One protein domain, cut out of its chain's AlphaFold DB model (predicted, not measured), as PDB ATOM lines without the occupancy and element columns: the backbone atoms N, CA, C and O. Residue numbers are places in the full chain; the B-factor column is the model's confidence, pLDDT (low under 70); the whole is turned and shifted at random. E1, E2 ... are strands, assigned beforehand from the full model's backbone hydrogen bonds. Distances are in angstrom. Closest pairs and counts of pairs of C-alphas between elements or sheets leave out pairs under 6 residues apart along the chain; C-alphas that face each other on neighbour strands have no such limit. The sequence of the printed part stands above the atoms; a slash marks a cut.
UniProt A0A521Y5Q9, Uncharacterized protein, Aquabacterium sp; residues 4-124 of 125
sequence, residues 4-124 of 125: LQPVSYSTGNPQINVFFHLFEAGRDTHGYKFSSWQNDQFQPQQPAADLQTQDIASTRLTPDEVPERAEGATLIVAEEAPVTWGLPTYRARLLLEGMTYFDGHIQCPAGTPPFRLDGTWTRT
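This is residues 4 to 124 of the 125 residues of an uncharacterized protein of Aquabacterium sp (UniProt A0A521Y5Q9). One sheet of nine strands folds back on itself into a flattened, nearly closed barrel: E4, E1, E2, E3 and E9 make one wall, E7, E8 and E5 the facing wall, with E6 as the hinge. The 121 printed residues have no named helix and nine named strands, E1 to E9 along the chain; the class is all strand. The sheet is antiparallel, in the order E4, E1, E2, E3, E9, E6, E7, E8, E5. The whole is compact, with a radius of gyration of the C-alphas of 13.5 A, and spans 38 by 31 by 24 A.

E1, residues 4 to 12, E2, residues 15 to 24, and E3, residues 27 to 37, form a meander, each strand the antiparallel neighbour of the one before; within hydrogen-bond range are N 10 and O 17, 2.8 A, and N 18 and O 34, 2.8 A. E4, residues 48 to 50, is antiparallel to E1, with N 9 and O 49 at 2.9 A within hydrogen-bond range, and E1, E2, E3 and E4 form a Greek key, four strands in a row of which three are a meander and the first is the antiparallel neighbour of the fourth. E4 runs on into E5, residues 52 to 56, at 53 degrees. The closest C-alphas of E1 and E5, those of Val 7 and Gln 52, are 6.2 A apart. E6, residues 69 to 78, E7, residues 89 to 96, and E8, residues 99 to 107, form a second meander, with N 76 and O 93 at 2.9 A and N 92 and O 104 at 2.8 A. E8 is the neighbour of E5, with N 54 and O 105 at 2.8 A. E9, residues 115 to 123, is the neighbour of E3, with N 35 and O 120 at 2.8 A, and of E6, with N 75 and O 117 at 2.8 A.

E1 begins at C-alpha 4, (23.376, -34.992, -16.576), and E9 ends at C-alpha 123, (29.959, -24.906, -18.047). E3 measures 30.6 A, E2 29.4 A and E6 24.5 A; E6 bends by 71 degrees at residue 72.

The C-alphas of Asp 64 and Trp 85, the two farthest apart, are 39.6 A apart. The printed part has no cut; the link from E5 to E6 is long, and residues 81 to 86 have pLDDT under 70.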
ATOM      1  N   LEU A   4      22.959 -36.065 -17.474       95.69
ATOM      2  CA  LEU A   4      23.376 -34.992 -16.576       95.69
ATOM      3  C   LEU A   4      23.034 -35.363 -15.133       95.69
ATOM      4  O   LEU A   4      21.905 -35.747 -14.856       95.69
ATOM      5  N   GLN A   5      23.995 -35.255 -14.221       95.56
ATOM      6  CA  GLN A   5      23.842 -35.693 -12.832       95.56
ATOM      7  C   GLN A   5      24.481 -34.682 -11.882       95.56
ATOM      8  O   GLN A   5      25.613 -34.272 -12.144       95.56
ATOM      9  N   PRO A   6      23.824 -34.295 -10.775       96.06
ATOM     10  CA  PRO A   6      24.508 -33.613  -9.686       96.06
ATOM     11  C   PRO A   6      25.488 -34.578  -9.014       96.06
ATOM     12  O   PRO A   6      25.151 -35.736  -8.755       96.06
ATOM     13  N   VAL A   7      26.692 -34.095  -8.713       95.94
ATOM     14  CA  VAL A   7      27.768 -34.912  -8.127       95.94
ATOM     15  C   VAL A   7      28.229 -34.413  -6.767       95.94
ATOM     16  O   VAL A   7      28.688 -35.205  -5.953       95.94
ATOM     17  N   SER A   8      28.105 -33.118  -6.489       94.81
ATOM     18  CA  SER A   8      28.496 -32.544  -5.201       94.81
ATOM     19  C   SER A   8      27.912 -31.151  -5.013       94.81
ATOM     20  O   SER A   8      27.466 -30.504  -5.964       94.81
ATOM     21  N   TYR A   9      27.939 -30.672  -3.773       93.75
ATOM     22  CA  TYR A   9      27.682 -29.275  -3.454       93.75
ATOM     23  C   TYR A   9      28.786 -28.696  -2.572       93.75
ATOM     24  O   TYR A   9      29.478 -29.411  -1.846       93.75
ATOM     25  N   SER A  10      28.915 -27.372  -2.595       93.06
ATOM     26  CA  SER A  10      29.711 -26.612  -1.643       93.06
ATOM     27  C   SER A  10      29.024 -25.306  -1.265       93.06
ATOM     28  O   SER A  10      28.323 -24.680  -2.056       93.06
ATOM     29  N   THR A  11      29.236 -24.874  -0.033       89.06
ATOM     30  CA  THR A  11      28.793 -23.593   0.503       89.06
ATOM     31  C   THR A  11      30.038 -22.782   0.825       89.06
ATOM     32  O   THR A  11      30.944 -23.238   1.519       89.06
ATOM     33  N   GLY A  12      30.119 -21.575   0.283       79.06
ATOM     34  CA  GLY A  12      31.153 -20.609   0.623       79.06
ATOM     35  C   GLY A  12      30.463 -19.282   0.825       79.06
ATOM     36  O   GLY A  12      29.902 -18.777  -0.129       79.06
ATOM     37  N   ASN A  13      30.438 -18.747   2.046       72.94
ATOM     38  CA  ASN A  13      29.683 -17.533   2.369       72.94
ATOM     39  C   ASN A  13      29.971 -16.398   1.349       72.94
ATOM     40  O   ASN A  13      31.132 -15.985   1.275       72.94
ATOM     41  N   PRO A  14      28.986 -15.904   0.556       83.00
ATOM     42  CA  PRO A  14      27.526 -16.097   0.657       83.00
ATOM     43  C   PRO A  14      26.894 -16.975  -0.449       83.00
ATOM     44  O   PRO A  14      25.695 -16.893  -0.691       83.00
ATOM     45  N   GLN A  15      27.662 -17.793  -1.161       91.44
ATOM     46  CA  GLN A  15      27.212 -18.643  -2.265       91.44
ATOM     47  C   GLN A  15      27.040 -20.123  -1.889       91.44
ATOM     48  O   GLN A  15      27.709 -20.670  -1.008       91.44
ATOM     49  N   ILE A  16      26.147 -20.775  -2.626       93.38
ATOM     50  CA  ILE A  16      25.962 -22.221  -2.719       93.38
ATOM     51  C   ILE A  16      26.307 -22.608  -4.154       93.38
ATOM     52  O   ILE A  16      25.803 -22.002  -5.097       93.38
ATOM     53  N   ASN A  17      27.151 -23.616  -4.325       95.50
ATOM     54  CA  ASN A  17      27.482 -24.193  -5.616       95.50
ATOM     55  C   ASN A  17      27.054 -25.655  -5.638       95.50
ATOM     56  O   ASN A  17      27.318 -26.383  -4.685       95.50
ATOM     57  N   VAL A  18      26.433 -26.087  -6.727       96.19
ATOM     58  CA  VAL A  18      26.144 -27.495  -7.000       96.19
ATOM     59  C   VAL A  18      26.800 -27.849  -8.323       96.19
ATOM     60  O   VAL A  18      26.613 -27.152  -9.323       96.19
ATOM     61  N   PHE A  19      27.606 -28.900  -8.320       97.38
ATOM     62  CA  PHE A  19      28.347 -29.349  -9.488       97.38
ATOM     63  C   PHE A  19      27.591 -30.475 -10.173       97.38
ATOM     64  O   PHE A  19      27.068 -31.376  -9.513       97.38
ATOM     65  N   PHE A  20      27.542 -30.408 -11.498       97.62
ATOM     66  CA  PHE A  20      26.871 -31.380 -12.344       97.62
ATOM     67  C   PHE A  20      27.835 -31.895 -13.398       97.62
ATOM     68  O   PHE A  20      28.591 -31.117 -13.975       97.62
ATOM     69  N   HIS A  21      27.805 -33.196 -13.648       97.00
ATOM     70  CA  HIS A  21      28.609 -33.839 -14.679       97.00
ATOM     71  C   HIS A  21      27.677 -34.487 -15.703       97.00
ATOM     72  O   HIS A  21      26.647 -35.065 -15.341       97.00
ATOM     73  N   LEU A  22      28.026 -34.388 -16.983       96.00
ATOM     74  CA  LEU A  22      27.353 -35.119 -18.052       96.00
ATOM     75  C   LEU A  22      28.114 -36.413 -18.327       96.00
ATOM     76  O   LEU A  22      29.297 -36.383 -18.662       96.00
ATOM     77  N   PHE A  23      27.418 -37.542 -18.198       93.94
ATOM     78  CA  PHE A  23      27.988 -38.854 -18.483       93.94
ATOM     79  C   PHE A  23      27.466 -39.429 -19.801       93.94
ATOM     80  O   PHE A  23      26.256 -39.548 -20.004       93.94
ATOM     81  N   GLU A  24      28.379 -39.872 -20.664       91.31
ATOM     82  CA  GLU A  24      28.069 -40.552 -21.920       91.31
ATOM     83  C   GLU A  24      28.824 -41.877 -22.029       91.31
ATOM     84  O   GLU A  24      30.052 -41.928 -21.955       91.31
ATOM     85  N   ALA A  25      28.076 -42.971 -22.190       88.88
ATOM     86  CA  ALA A  25      28.613 -44.330 -22.180       88.88
ATOM     87  C   ALA A  25      29.461 -44.608 -20.919       88.88
ATOM     88  O   ALA A  25      30.508 -45.257 -20.972       88.88
ATOM     89  N   GLY A  26      29.010 -44.078 -19.777       87.12
ATOM     90  CA  GLY A  26      29.660 -44.184 -18.474       87.12
ATOM     91  C   GLY A  26      30.892 -43.297 -18.281       87.12
ATOM     92  O   GLY A  26      31.560 -43.436 -17.260       87.12
ATOM     93  N   ARG A  27      31.215 -42.408 -19.227       90.44
ATOM     94  CA  ARG A  27      32.363 -41.493 -19.134       90.44
ATOM     95  C   ARG A  27      31.901 -40.080 -18.847       90.44
ATOM     96  O   ARG A  27      30.962 -39.619 -19.478       90.44
ATOM     97  N   ASP A  28      32.589 -39.409 -17.934       93.88
ATOM     98  CA  ASP A  28      32.438 -37.973 -17.714       93.88
ATOM     99  C   ASP A  28      32.952 -37.219 -18.946       93.88
ATOM    100  O   ASP A  28      34.113 -37.392 -19.332       93.88
ATOM    101  N   THR A  29      32.077 -36.450 -19.593       94.38
ATOM    102  CA  THR A  29      32.430 -35.674 -20.785       94.38
ATOM    103  C   THR A  29      32.450 -34.173 -20.530       94.38
ATOM    104  O   THR A  29      33.233 -33.484 -21.180       94.38
ATOM    105  N   HIS A  30      31.623 -33.667 -19.608       96.06
ATOM    106  CA  HIS A  30      31.429 -32.232 -19.388       96.06
ATOM    107  C   HIS A  30      31.120 -31.919 -17.929       96.06
ATOM    108  O   HIS A  30      30.311 -32.604 -17.296       96.06
ATOM    109  N   GLY A  31      31.691 -30.817 -17.446       97.06
ATOM    110  CA  GLY A  31      31.434 -30.284 -16.116       97.06
ATOM    111  C   GLY A  31      30.594 -29.015 -16.159       97.06
ATOM    112  O   GLY A  31      30.755 -28.164 -17.035       97.06
ATOM    113  N   TYR A  32      29.723 -28.860 -15.169       98.00
ATOM    114  CA  TYR A  32      28.880 -27.688 -15.005       98.00
ATOM    115  C   TYR A  32      28.755 -27.296 -13.539       98.00
ATOM    116  O   TYR A  32      28.890 -28.110 -12.621       98.00
ATOM    117  N   LYS A  33      28.452 -26.021 -13.319       97.81
ATOM    118  CA  LYS A  33      28.248 -25.431 -12.006       97.81
ATOM    119  C   LYS A  33      26.949 -24.637 -11.991       97.81
ATOM    120  O   LYS A  33      26.776 -23.699 -12.767       97.81
ATOM    121  N   PHE A  34      26.078 -24.988 -11.057       97.94
ATOM    122  CA  PHE A  34      24.958 -24.174 -10.615       97.94
ATOM    123  C   PHE A  34      25.411 -23.338  -9.414       97.94
ATOM    124  O   PHE A  34      25.907 -23.895  -8.437       97.94
ATOM    125  N   SER A  35      25.242 -22.021  -9.465       96.75
ATOM    126  CA  SER A  35      25.601 -21.099  -8.383       96.75
ATOM    127  C   SER A  35      24.375 -20.311  -7.935       96.75
ATOM    128  O   SER A  35      23.746 -19.638  -8.743       96.75
ATOM    129  N   SER A  36      24.068 -20.352  -6.642       96.25
ATOM    130  CA  SER A  36      22.986 -19.595  -6.001       96.25
ATOM    131  C   SER A  36      23.537 -18.786  -4.836       96.25
ATOM    132  O   SER A  36      24.535 -19.159  -4.219       96.25
ATOM    133  N   TRP A  37      22.863 -17.697  -4.483       92.25
ATOM    134  CA  TRP A  37      23.069 -17.074  -3.178       92.25
ATOM    135  C   TRP A  37      22.507 -17.975  -2.076       92.25
ATOM    136  O   TRP A  37      21.556 -18.728  -2.307       92.25
ATOM    137  N   GLN A  38      23.112 -17.918  -0.891       84.12
ATOM    138  CA  GLN A  38      22.587 -18.591   0.290       84.12
ATOM    139  C   GLN A  38      21.190 -18.068   0.614       84.12
ATOM    140  O   GLN A  38      20.919 -16.870   0.531       84.12
ATOM    141  N   ASN A  39      20.311 -18.989   0.989       81.69
ATOM    142  CA  ASN A  39      18.982 -18.697   1.493       81.69
ATOM    143  C   ASN A  39      18.713 -19.560   2.730       81.69
ATOM    144  O   ASN A  39      19.425 -20.530   2.995       81.69
ATOM    145  N   ASP A  40      17.658 -19.234   3.471       81.06
ATOM    146  CA  ASP A  40      17.322 -19.953   4.704       81.06
ATOM    147  C   ASP A  40      16.843 -21.396   4.459       81.06
ATOM    148  O   ASP A  40      16.705 -22.158   5.412       81.06
ATOM    149  N   GLN A  41      16.589 -21.785   3.203       79.44
ATOM    150  CA  GLN A  41      16.100 -23.120   2.845       79.44
ATOM    151  C   GLN A  41      17.227 -24.151   2.739       79.44
ATOM    152  O   GLN A  41      17.002 -25.329   3.007       79.44
ATOM    153  N   PHE A  42      18.438 -23.735   2.365       82.00
ATOM    154  CA  PHE A  42      19.580 -24.635   2.221       82.00
ATOM    155  C   PHE A  42      20.519 -24.536   3.427       82.00
ATOM    156  O   PHE A  42      21.472 -23.756   3.435       82.00
ATOM    157  N   GLN A  43      20.257 -25.355   4.448       78.88
ATOM    158  CA  GLN A  43      21.048 -25.421   5.684       78.88
ATOM    159  C   GLN A  43      21.674 -26.813   5.877       78.88
ATOM    160  O   GLN A  43      21.249 -27.566   6.757       78.88
ATOM    161  N   PRO A  44      22.652 -27.214   5.044       77.88
ATOM    162  CA  PRO A  44      23.304 -28.506   5.205       77.88
ATOM    163  C   PRO A  44      24.151 -28.532   6.485       77.88
ATOM    164  O   PRO A  44      24.769 -27.539   6.865       77.88
ATOM    165  N   GLN A  45      24.250 -29.700   7.126       81.75
ATOM    166  CA  GLN A  45      25.111 -29.883   8.306       81.75
ATOM    167  C   GLN A  45      26.609 -29.782   7.980       81.75
ATOM    168  O   GLN A  45      27.426 -29.523   8.864       81.75
ATOM    169  N   GLN A  46      26.976 -30.019   6.720       86.19
ATOM    170  CA  GLN A  46      28.350 -29.975   6.231       86.19
ATOM    171  C   GLN A  46      28.471 -28.933   5.117       86.19
ATOM    172  O   GLN A  46      27.590 -28.871   4.255       86.19
ATOM    173  N   PRO A  47      29.564 -28.146   5.086       88.31
ATOM    174  CA  PRO A  47      29.725 -27.079   4.108       88.31
ATOM    175  C   PRO A  47      29.953 -27.594   2.684       88.31
ATOM    176  O   PRO A  47      29.786 -26.823   1.749       88.31
ATOM    177  N   ALA A  48      30.325 -28.859   2.502       91.31
ATOM    178  CA  ALA A  48      30.425 -29.517   1.207       91.31
ATOM    179  C   ALA A  48      30.187 -31.019   1.372       91.31
ATOM    180  O   ALA A  48      30.544 -31.572   2.414       91.31
ATOM    181  N   ALA A  49      29.612 -31.658   0.357       91.56
ATOM    182  CA  ALA A  49      29.469 -33.106   0.307       91.56
ATOM    183  C   ALA A  49      29.214 -33.608  -1.118       91.56
ATOM    184  O   ALA A  49      28.767 -32.854  -1.988       91.56
ATOM    185  N   ASP A  50      29.449 -34.903  -1.310       92.44
ATOM    186  CA  ASP A  50      29.096 -35.612  -2.532       92.44
ATOM    187  C   ASP A  50      27.595 -35.927  -2.566       92.44
ATOM    188  O   ASP A  50      26.962 -36.209  -1.543       92.44
ATOM    189  N   LEU A  51      27.036 -35.886  -3.769       92.00
ATOM    190  CA  LEU A  51      25.665 -36.258  -4.088       92.00
ATOM    191  C   LEU A  51      25.700 -37.517  -4.951       92.00
ATOM    192  O   LEU A  51      26.551 -37.653  -5.829       92.00
ATOM    193  N   GLN A  52      24.770 -38.440  -4.720       92.06
ATOM    194  CA  GLN A  52      24.678 -39.662  -5.520       92.06
ATOM    195  C   GLN A  52      23.336 -39.721  -6.232       92.06
ATOM    196  O   GLN A  52      22.290 -39.719  -5.587       92.06
ATOM    197  N   THR A  53      23.359 -39.798  -7.560       93.31
ATOM    198  CA  THR A  53      22.143 -39.999  -8.357       93.31
ATOM    199  C   THR A  53      21.769 -41.481  -8.358       93.31
ATOM    200  O   THR A  53      22.590 -42.323  -8.720       93.31
ATOM    201  N   GLN A  54      20.539 -41.806  -7.953       90.50
ATOM    202  CA  GLN A  54      20.015 -43.179  -7.967       90.50
ATOM    203  C   GLN A  54      19.335 -43.522  -9.289       90.50
ATOM    204  O   GLN A  54      19.541 -44.609  -9.829       90.50
ATOM    205  N   ASP A  55      18.541 -42.589  -9.807       90.69
ATOM    206  CA  ASP A  55      17.832 -42.716 -11.072       90.69
ATOM    207  C   ASP A  55      17.687 -41.362 -11.764       90.69
ATOM    208  O   ASP A  55      17.837 -40.303 -11.150       90.69
ATOM    209  N   ILE A  56      17.420 -41.429 -13.066       91.56
ATOM    210  CA  ILE A  56      17.151 -40.285 -13.928       91.56
ATOM    211  C   ILE A  56      15.863 -40.596 -14.686       91.56
ATOM    212  O   ILE A  56      15.797 -41.553 -15.459       91.56
ATOM    213  N   ALA A  57      14.844 -39.779 -14.458       89.12
ATOM    214  CA  ALA A  57      13.575 -39.793 -15.171       89.12
ATOM    215  C   ALA A  57      13.576 -38.857 -16.394       89.12
ATOM    216  O   ALA A  57      12.731 -39.002 -17.279       89.12
ATOM    217  N   SER A  58      14.492 -37.884 -16.459       84.31
ATOM    218  CA  SER A  58      14.619 -36.983 -17.609       84.31
ATOM    219  C   SER A  58      15.170 -37.683 -18.856       84.31
ATOM    220  O   SER A  58      15.795 -38.742 -18.790       84.31
ATOM    221  N   THR A  59      14.960 -37.061 -20.020       80.06
ATOM    222  CA  THR A  59      15.546 -37.545 -21.279       80.06
ATOM    223  C   THR A  59      17.068 -37.482 -21.199       80.06
ATOM    224  O   THR A  59      17.635 -36.577 -20.585       80.06
ATOM    225  N   ARG A  60      17.732 -38.462 -21.811       83.06
ATOM    226  CA  ARG A  60      19.187 -38.472 -21.929       83.06
ATOM    227  C   ARG A  60      19.633 -37.301 -22.805       83.06
ATOM    228  O   ARG A  60      19.225 -37.230 -23.957       83.06
ATOM    229  N   LEU A  61      20.471 -36.438 -22.246       87.94
ATOM    230  CA  LEU A  61      21.027 -35.274 -22.929       87.94
ATOM    231  C   LEU A  61      22.363 -35.614 -23.594       87.94
ATOM    232  O   LEU A  61      23.144 -36.410 -23.065       87.94
ATOM    233  N   THR A  62      22.618 -34.976 -24.725       86.81
ATOM    234  CA  THR A  62      23.922 -34.880 -25.385       86.81
ATOM    235  C   THR A  62      24.612 -33.561 -25.007       86.81
ATOM    236  O   THR A  62      23.944 -32.641 -24.525       86.81
ATOM    237  N   PRO A  63      25.935 -33.429 -25.208       84.19
ATOM    238  CA  PRO A  63      26.659 -32.202 -24.881       84.19
ATOM    239  C   PRO A  63      26.090 -30.951 -25.545       84.19
ATOM    240  O   PRO A  63      25.949 -29.927 -24.888       84.19
ATOM    241  N   ASP A  64      25.704 -31.059 -26.818       88.81
ATOM    242  CA  ASP A  64      25.211 -29.927 -27.611       88.81
ATOM    243  C   ASP A  64      23.814 -29.450 -27.170       88.81
ATOM    244  O   ASP A  64      23.394 -28.345 -27.512       88.81
ATOM    245  N   GLU A  65      23.079 -30.269 -26.411       91.44
ATOM    246  CA  GLU A  65      21.757 -29.917 -25.884       91.44
ATOM    247  C   GLU A  65      21.840 -29.155 -24.556       91.44
ATOM    248  O   GLU A  65      20.907 -28.420 -24.215       91.44
ATOM    249  N   VAL A  66      22.933 -29.314 -23.801       94.62
ATOM    250  CA  VAL A  66      23.123 -28.642 -22.511       94.62
ATOM    251  C   VAL A  66      23.722 -27.253 -22.745       94.62
ATOM    252  O   VAL A  66      24.836 -27.141 -23.253       94.62
ATOM    253  N   PRO A  67      23.032 -26.166 -22.364       95.88
ATOM    254  CA  PRO A  67      23.534 -24.823 -22.611       95.88
ATOM    255  C   PRO A  67      24.803 -24.560 -21.796       95.88
ATOM    256  O   PRO A  67      24.905 -24.941 -20.628       95.88
ATOM    257  N   GLU A  68      25.755 -23.831 -22.381       96.31
ATOM    258  CA  GLU A  68      26.990 -23.449 -21.682       96.31
ATOM    259  C   GLU A  68      26.738 -22.462 -20.535       96.31
ATOM    260  O   GLU A  68      27.517 -22.394 -19.583       96.31
ATOM    261  N   ARG A  69      25.652 -21.685 -20.619       97.00
ATOM    262  CA  ARG A  69      25.251 -20.694 -19.620       97.00
ATOM    263  C   ARG A  69      23.734 -20.515 -19.610       97.00
ATOM    264  O   ARG A  69      23.121 -20.480 -20.671       97.00
ATOM    265  N   ALA A  70      23.158 -20.351 -18.422       97.00
ATOM    266  CA  ALA A  70      21.785 -19.880 -18.231       97.00
ATOM    267  C   ALA A  70      21.725 -18.974 -16.995       97.00
ATOM    268  O   ALA A  70      22.326 -19.296 -15.967       97.00
ATOM    269  N   GLU A  71      21.036 -17.839 -17.093       95.44
ATOM    270  CA  GLU A  71      20.899 -16.885 -15.978       95.44
ATOM    271  C   GLU A  71      19.676 -17.219 -15.116       95.44
ATOM    272  O   GLU A  71      19.663 -16.932 -13.923       95.44
ATOM    273  N   GLY A  72      18.657 -17.843 -15.713       94.31
ATOM    274  CA  GLY A  72      17.465 -18.343 -15.038       94.31
ATOM    275  C   GLY A  72      17.551 -19.840 -14.770       94.31
ATOM    276  O   GLY A  72      16.831 -20.618 -15.398       94.31
ATOM    277  N   ALA A  73      18.425 -20.267 -13.858       97.69
ATOM    278  CA  ALA A  73      18.487 -21.659 -13.423       97.69
ATOM    279  C   ALA A  73      17.760 -21.849 -12.084       97.69
ATOM    280  O   ALA A  73      17.926 -21.064 -11.152       97.69
ATOM    281  N   THR A  74      17.013 -22.942 -11.949       97.62
ATOM    282  CA  THR A  74      16.346 -23.320 -10.699       97.62
ATOM    283  C   THR A  74      16.660 -24.776 -10.369       97.62
ATOM    284  O   THR A  74      16.415 -25.669 -11.180       97.62
ATOM    285  N   LEU A  75      17.147 -25.027  -9.155       96.62
ATOM    286  CA  LEU A  75      17.333 -26.362  -8.595       96.62
ATOM    287  C   LEU A  75      16.312 -26.591  -7.479       96.62
ATOM    288  O   LEU A  75      16.263 -25.844  -6.503       96.62
ATOM    289  N   ILE A  76      15.497 -27.631  -7.624       95.38
ATOM    290  CA  ILE A  76      14.464 -28.017  -6.658       95.38
ATOM    291  C   ILE A  76      14.817 -29.396  -6.127       95.38
ATOM    292  O   ILE A  76      15.044 -30.304  -6.918       95.38
ATOM    293  N   VAL A  77      14.815 -29.562  -4.810       91.88
ATOM    294  CA  VAL A  77      14.945 -30.847  -4.124       91.88
ATOM    295  C   VAL A  77      13.754 -30.991  -3.188       91.88
ATOM    296  O   VAL A  77      13.587 -30.193  -2.267       91.88
ATOM    297  N   ALA A  78      12.902 -31.975  -3.458       89.69
ATOM    298  CA  ALA A  78      11.636 -32.195  -2.774       89.69
ATOM    299  C   ALA A  78      11.558 -33.608  -2.176       89.69
ATOM    300  O   ALA A  78      12.120 -34.570  -2.705       89.69
ATOM    301  N   GLU A  79      10.843 -33.727  -1.062       81.75
ATOM    302  CA  GLU A  79      10.534 -35.009  -0.430       81.75
ATOM    303  C   GLU A  79       9.385 -35.701  -1.178       81.75
ATOM    304  O   GLU A  79       8.328 -35.103  -1.375       81.75
ATOM    305  N   GLU A  80       9.589 -36.952  -1.603       70.06
ATOM    306  CA  GLU A  80       8.544 -37.772  -2.246       70.06
ATOM    307  C   GLU A  80       8.225 -39.070  -1.488       70.06
ATOM    308  O   GLU A  80       7.116 -39.590  -1.616       70.06
ATOM    309  N   ALA A  81       9.153 -39.596  -0.681       57.75
ATOM    310  CA  ALA A  81       8.993 -40.875   0.006       57.75
ATOM    311  C   ALA A  81       9.470 -40.796   1.467       57.75
ATOM    312  O   ALA A  81      10.422 -40.071   1.756       57.75
ATOM    313  N   PRO A  82       8.849 -41.557   2.392       56.31
ATOM    314  CA  PRO A  82       9.276 -41.578   3.781       56.31
ATOM    315  C   PRO A  82      10.705 -42.118   3.905       56.31
ATOM    316  O   PRO A  82      11.056 -43.137   3.308       56.31
ATOM    317  N   VAL A  83      11.514 -41.439   4.718       57.56
ATOM    318  CA  VAL A  83      12.913 -41.779   4.996       57.56
ATOM    319  C   VAL A  83      13.019 -43.217   5.529       57.56
ATOM    320  O   VAL A  83      12.617 -43.511   6.655       57.56
ATOM    321  N   THR A  84      13.573 -44.134   4.732       57.22
ATOM    322  CA  THR A  84      14.035 -45.443   5.223       57.22
ATOM    323  C   THR A  84      15.356 -45.283   5.978       57.22
ATOM    324  O   THR A  84      16.060 -44.301   5.776       57.22
ATOM    325  N   TRP A  85      15.727 -46.248   6.828       54.66
ATOM    326  CA  TRP A  85      16.996 -46.246   7.573       54.66
ATOM    327  C   TRP A  85      18.205 -46.219   6.607       54.66
ATOM    328  O   TRP A  85      18.654 -47.261   6.140       54.66
ATOM    329  N   GLY A  86      18.689 -45.020   6.264       64.31
ATOM    330  CA  GLY A  86      19.706 -44.744   5.243       64.31
ATOM    331  C   GLY A  86      19.836 -43.237   4.960       64.31
ATOM    332  O   GLY A  86      19.182 -42.427   5.618       64.31
ATOM    333  N   LEU A  87      20.691 -42.843   4.006       71.00
ATOM    334  CA  LEU A  87      20.760 -41.446   3.552       71.00
ATOM    335  C   LEU A  87      19.407 -41.011   2.958       71.00
ATOM    336  O   LEU A  87      18.789 -41.798   2.233       71.00
ATOM    337  N   PRO A  88      18.937 -39.781   3.241       78.25
ATOM    338  CA  PRO A  88      17.682 -39.297   2.692       78.25
ATOM    339  C   PRO A  88      17.755 -39.242   1.165       78.25
ATOM    340  O   PRO A  88      18.694 -38.694   0.581       78.25
ATOM    341  N   THR A  89      16.750 -39.842   0.533       88.19
ATOM    342  CA  THR A  89      16.567 -39.821  -0.917       88.19
ATOM    343  C   THR A  89      15.490 -38.805  -1.250       88.19
ATOM    344  O   THR A  89      14.376 -38.895  -0.736       88.19
ATOM    345  N   TYR A  90      15.821 -37.855  -2.113       90.12
ATOM    346  CA  TYR A  90      14.917 -36.799  -2.548       90.12
ATOM    347  C   TYR A  90      14.761 -36.835  -4.056       90.12
ATOM    348  O   TYR A  90      15.709 -37.169  -4.770       90.12
ATOM    349  N   ARG A  91      13.597 -36.416  -4.553       92.62
ATOM    350  CA  ARG A  91      13.469 -36.090  -5.968       92.62
ATOM    351  C   ARG A  91      14.065 -34.716  -6.204       92.62
ATOM    352  O   ARG A  91      13.725 -33.753  -5.517       92.62
ATOM    353  N   ALA A  92      14.937 -34.619  -7.190       94.75
ATOM    354  CA  ALA A  92      15.601 -33.394  -7.573       94.75
ATOM    355  C   ALA A  92      15.308 -33.055  -9.035       94.75
ATOM    356  O   ALA A  92      15.259 -33.931  -9.897       94.75
ATOM    357  N   ARG A  93      15.111 -31.765  -9.310       96.81
ATOM    358  CA  ARG A  93      14.867 -31.236 -10.651       96.81
ATOM    359  C   ARG A  93      15.729 -30.009 -10.913       96.81
ATOM    360  O   ARG A  93      15.700 -29.063 -10.128       96.81
ATOM    361  N   LEU A  94      16.438 -30.013 -12.039       97.56
ATOM    362  CA  LEU A  94      17.132 -28.844 -12.580       97.56
ATOM    363  C   LEU A  94      16.327 -28.279 -13.747       97.56
ATOM    364  O   LEU A  94      16.057 -28.981 -14.727       97.56
ATOM    365  N   LEU A  95      15.985 -27.001 -13.641       97.62
ATOM    366  CA  LEU A  95      15.367 -26.213 -14.695       97.62
ATOM    367  C   LEU A  95      16.376 -25.171 -15.181       97.62
ATOM    368  O   LEU A  95      16.920 -24.439 -14.359       97.62
ATOM    369  N   LEU A  96      16.598 -25.076 -16.491       96.88
ATOM    370  CA  LEU A  96      17.383 -24.005 -17.113       96.88
ATOM    371  C   LEU A  96      16.459 -23.237 -18.059       96.88
ATOM    372  O   LEU A  96      15.868 -23.837 -18.955       96.88
ATOM    373  N   GLU A  97      16.274 -21.939 -17.814       94.44
ATOM    374  CA  GLU A  97      15.333 -21.072 -18.544       94.44
ATOM    375  C   GLU A  97      13.914 -21.681 -18.640       94.44
ATOM    376  O   GLU A  97      13.220 -21.579 -19.650       94.44
ATOM    377  N   GLY A  98      13.484 -22.373 -17.577       91.56
ATOM    378  CA  GLY A  98      12.175 -23.032 -17.482       91.56
ATOM    379  C   GLY A  98      12.079 -24.433 -18.104       91.56
ATOM    380  O   GLY A  98      11.051 -25.090 -17.932       91.56
ATOM    381  N   MET A  99      13.127 -24.928 -18.766       94.44
ATOM    382  CA  MET A  99      13.177 -26.271 -19.360       94.44
ATOM    383  C   MET A  99      13.838 -27.278 -18.413       94.44
ATOM    384  O   MET A  99      14.831 -26.955 -17.769       94.44
ATOM    385  N   THR A 100      13.320 -28.506 -18.327       95.31
ATOM    386  CA  THR A 100      13.878 -29.558 -17.455       95.31
ATOM    387  C   THR A 100      15.104 -30.219 -18.078       95.31
ATOM    388  O   THR A 100      14.989 -30.869 -19.114       95.31
ATOM    389  N   TYR A 101      16.247 -30.124 -17.394       95.50
ATOM    390  CA  TYR A 101      17.520 -30.748 -17.790       95.50
ATOM    391  C   TYR A 101      17.922 -31.927 -16.902       95.50
ATOM    392  O   TYR A 101      18.685 -32.797 -17.310       95.50
ATOM    393  N   PHE A 102      17.390 -31.980 -15.688       96.19
ATOM    394  CA  PHE A 102      17.537 -33.121 -14.798       96.19
ATOM    395  C   PHE A 102      16.228 -33.310 -14.046       96.19
ATOM    396  O   PHE A 102      15.656 -32.335 -13.562       96.19
ATOM    397  N   ASP A 103      15.757 -34.545 -13.960       95.88
ATOM    398  CA  ASP A 103      14.678 -34.977 -13.072       95.88
ATOM    399  C   ASP A 103      15.023 -36.401 -12.645       95.88
ATOM    400  O   ASP A 103      15.220 -37.256 -13.508       95.88
ATOM    401  N   GLY A 104      15.159 -36.646 -11.349       93.62
ATOM    402  CA  GLY A 104      15.568 -37.947 -10.830       93.62
ATOM    403  C   GLY A 104      15.746 -37.936  -9.322       93.62
ATOM    404  O   GLY A 104      15.570 -36.902  -8.672       93.62
ATOM    405  N   HIS A 105      16.103 -39.082  -8.756       93.00
ATOM    406  CA  HIS A 105      16.353 -39.192  -7.323       93.00
ATOM    407  C   HIS A 105      17.829 -39.048  -6.980       93.00
ATOM    408  O   HIS A 105      18.700 -39.668  -7.596       93.00
ATOM    409  N   ILE A 106      18.101 -38.273  -5.932       92.12
ATOM    410  CA  ILE A 106      19.438 -38.077  -5.378       92.12
ATOM    411  C   ILE A 106      19.472 -38.481  -3.906       92.12
ATOM    412  O   ILE A 106      18.523 -38.245  -3.159       92.12
ATOM    413  N   GLN A 107      20.581 -39.077  -3.484       90.31
ATOM    414  CA  GLN A 107      20.920 -39.229  -2.076       90.31
ATOM    415  C   GLN A 107      21.668 -37.987  -1.622       90.31
ATOM    416  O   GLN A 107      22.711 -37.638  -2.184       90.31
ATOM    417  N   CYS A 108      21.138 -37.349  -0.586       85.56
ATOM    418  CA  CYS A 108      21.799 -36.249   0.095       85.56
ATOM    419  C   CYS A 108      22.390 -36.739   1.424       85.56
ATOM    420  O   CYS A 108      21.865 -37.682   2.023       85.56
ATOM    421  N   PRO A 109      23.438 -36.085   1.949       82.44
ATOM    422  CA  PRO A 109      23.893 -36.311   3.314       82.44
ATOM    423  C   PRO A 109      22.755 -36.142   4.325       82.44
ATOM    424  O   PRO A 109      21.859 -35.305   4.147       82.44
ATOM    425  N   ALA A 110      22.817 -36.911   5.412       75.19
ATOM    426  CA  ALA A 110      21.858 -36.813   6.503       75.19
ATOM    427  C   ALA A 110      21.742 -35.364   7.010       75.19
ATOM    428  O   ALA A 110      22.738 -34.663   7.178       75.19
ATOM    429  N   GLY A 111      20.507 -34.917   7.242       74.06
ATOM    430  CA  GLY A 111      20.231 -33.559   7.706       74.06
ATOM    431  C   GLY A 111      20.216 -32.484   6.617       74.06
ATOM    432  O   GLY A 111      20.086 -31.318   6.965       74.06
ATOM    433  N   THR A 112      20.313 -32.839   5.331       80.38
ATOM    434  CA  THR A 112      20.005 -31.903   4.233       80.38
ATOM    435  C   THR A 112      18.482 -31.796   4.092       80.38
ATOM    436  O   THR A 112      17.865 -32.805   3.737       80.38
ATOM    437  N   PRO A 113      17.849 -30.645   4.393       81.94
ATOM    438  CA  PRO A 113      16.408 -30.480   4.198       81.94
ATOM    439  C   PRO A 113      16.067 -30.366   2.700       81.94
ATOM    440  O   PRO A 113      16.952 -30.048   1.910       81.94
ATOM    441  N   PRO A 114      14.805 -30.578   2.288       87.75
ATOM    442  CA  PRO A 114      14.323 -30.154   0.975       87.75
ATOM    443  C   PRO A 114      14.555 -28.654   0.757       87.75
ATOM    444  O   PRO A 114      14.411 -27.857   1.684       87.75
ATOM    445  N   PHE A 115      14.884 -28.255  -0.469       90.12
ATOM    446  CA  PHE A 115      15.223 -26.868  -0.778       90.12
ATOM    447  C   PHE A 115      14.853 -26.481  -2.204       90.12
ATOM    448  O   PHE A 115      14.741 -27.314  -3.106       90.12
ATOM    449  N   ARG A 116      14.730 -25.173  -2.419       94.06
ATOM    450  CA  ARG A 116      14.709 -24.567  -3.742       94.06
ATOM    451  C   ARG A 116      15.788 -23.492  -3.804       94.06
ATOM    452  O   ARG A 116      15.891 -22.649  -2.915       94.06
ATOM    453  N   LEU A 117      16.575 -23.523  -4.869       94.81
ATOM    454  CA  LEU A 117      17.588 -22.523  -5.173       94.81
ATOM    455  C   LEU A 117      17.324 -21.963  -6.564       94.81
ATOM    456  O   LEU A 117      17.077 -22.721  -7.500       94.81
ATOM    457  N   ASP A 118      17.411 -20.645  -6.691       96.25
ATOM    458  CA  ASP A 118      17.384 -19.938  -7.966       96.25
ATOM    459  C   ASP A 118      18.764 -19.292  -8.162       96.25
ATOM    460  O   ASP A 118      19.334 -18.718  -7.231       96.25
ATOM    461  N   GLY A 119      19.342 -19.427  -9.351       96.25
ATOM    462  CA  GLY A 119      20.739 -19.089  -9.573       96.25
ATOM    463  C   GLY A 119      21.162 -19.143 -11.033       96.25
ATOM    464  O   GLY A 119      20.338 -19.141 -11.943       96.25
ATOM    465  N   THR A 120      22.471 -19.200 -11.245       97.50
ATOM    466  CA  THR A 120      23.096 -19.200 -12.569       97.50
ATOM    467  C   THR A 120      23.736 -20.545 -12.872       97.50
ATOM    468  O   THR A 120      24.378 -21.143 -12.008       97.50
ATOM    469  N   TRP A 121      23.638 -20.979 -14.118       98.00
ATOM    470  CA  TRP A 121      24.282 -22.168 -14.659       98.00
ATOM    471  C   TRP A 121      25.485 -21.791 -15.520       98.00
ATOM    472  O   TRP A 121      25.427 -20.825 -16.286       98.00
ATOM    473  N   THR A 122      26.590 -22.528 -15.417       97.88
ATOM    474  CA  THR A 122      27.788 -22.295 -16.239       97.88
ATOM    475  C   THR A 122      28.577 -23.584 -16.458       97.88
ATOM    476  O   THR A 122      28.834 -24.319 -15.505       97.88
ATOM    477  N   ARG A 123      29.015 -23.837 -17.694       96.88
ATOM    478  CA  ARG A 123      29.959 -24.906 -18.047       96.88
ATOM    479  C   ARG A 123      31.350 -24.633 -17.464       96.88
ATOM    480  O   ARG A 123      31.807 -23.491 -17.444       96.88
ATOM    481  N   THR A 124      32.030 -25.673 -16.991       95.88
ATOM    482  CA  THR A 124      33.358 -25.579 -16.364       95.88
ATOM    483  C   THR A 124      34.470 -26.260 -17.162       95.88
ATOM    484  O   THR A 124      35.606 -25.795 -17.075       95.88
TER     485      THR A 124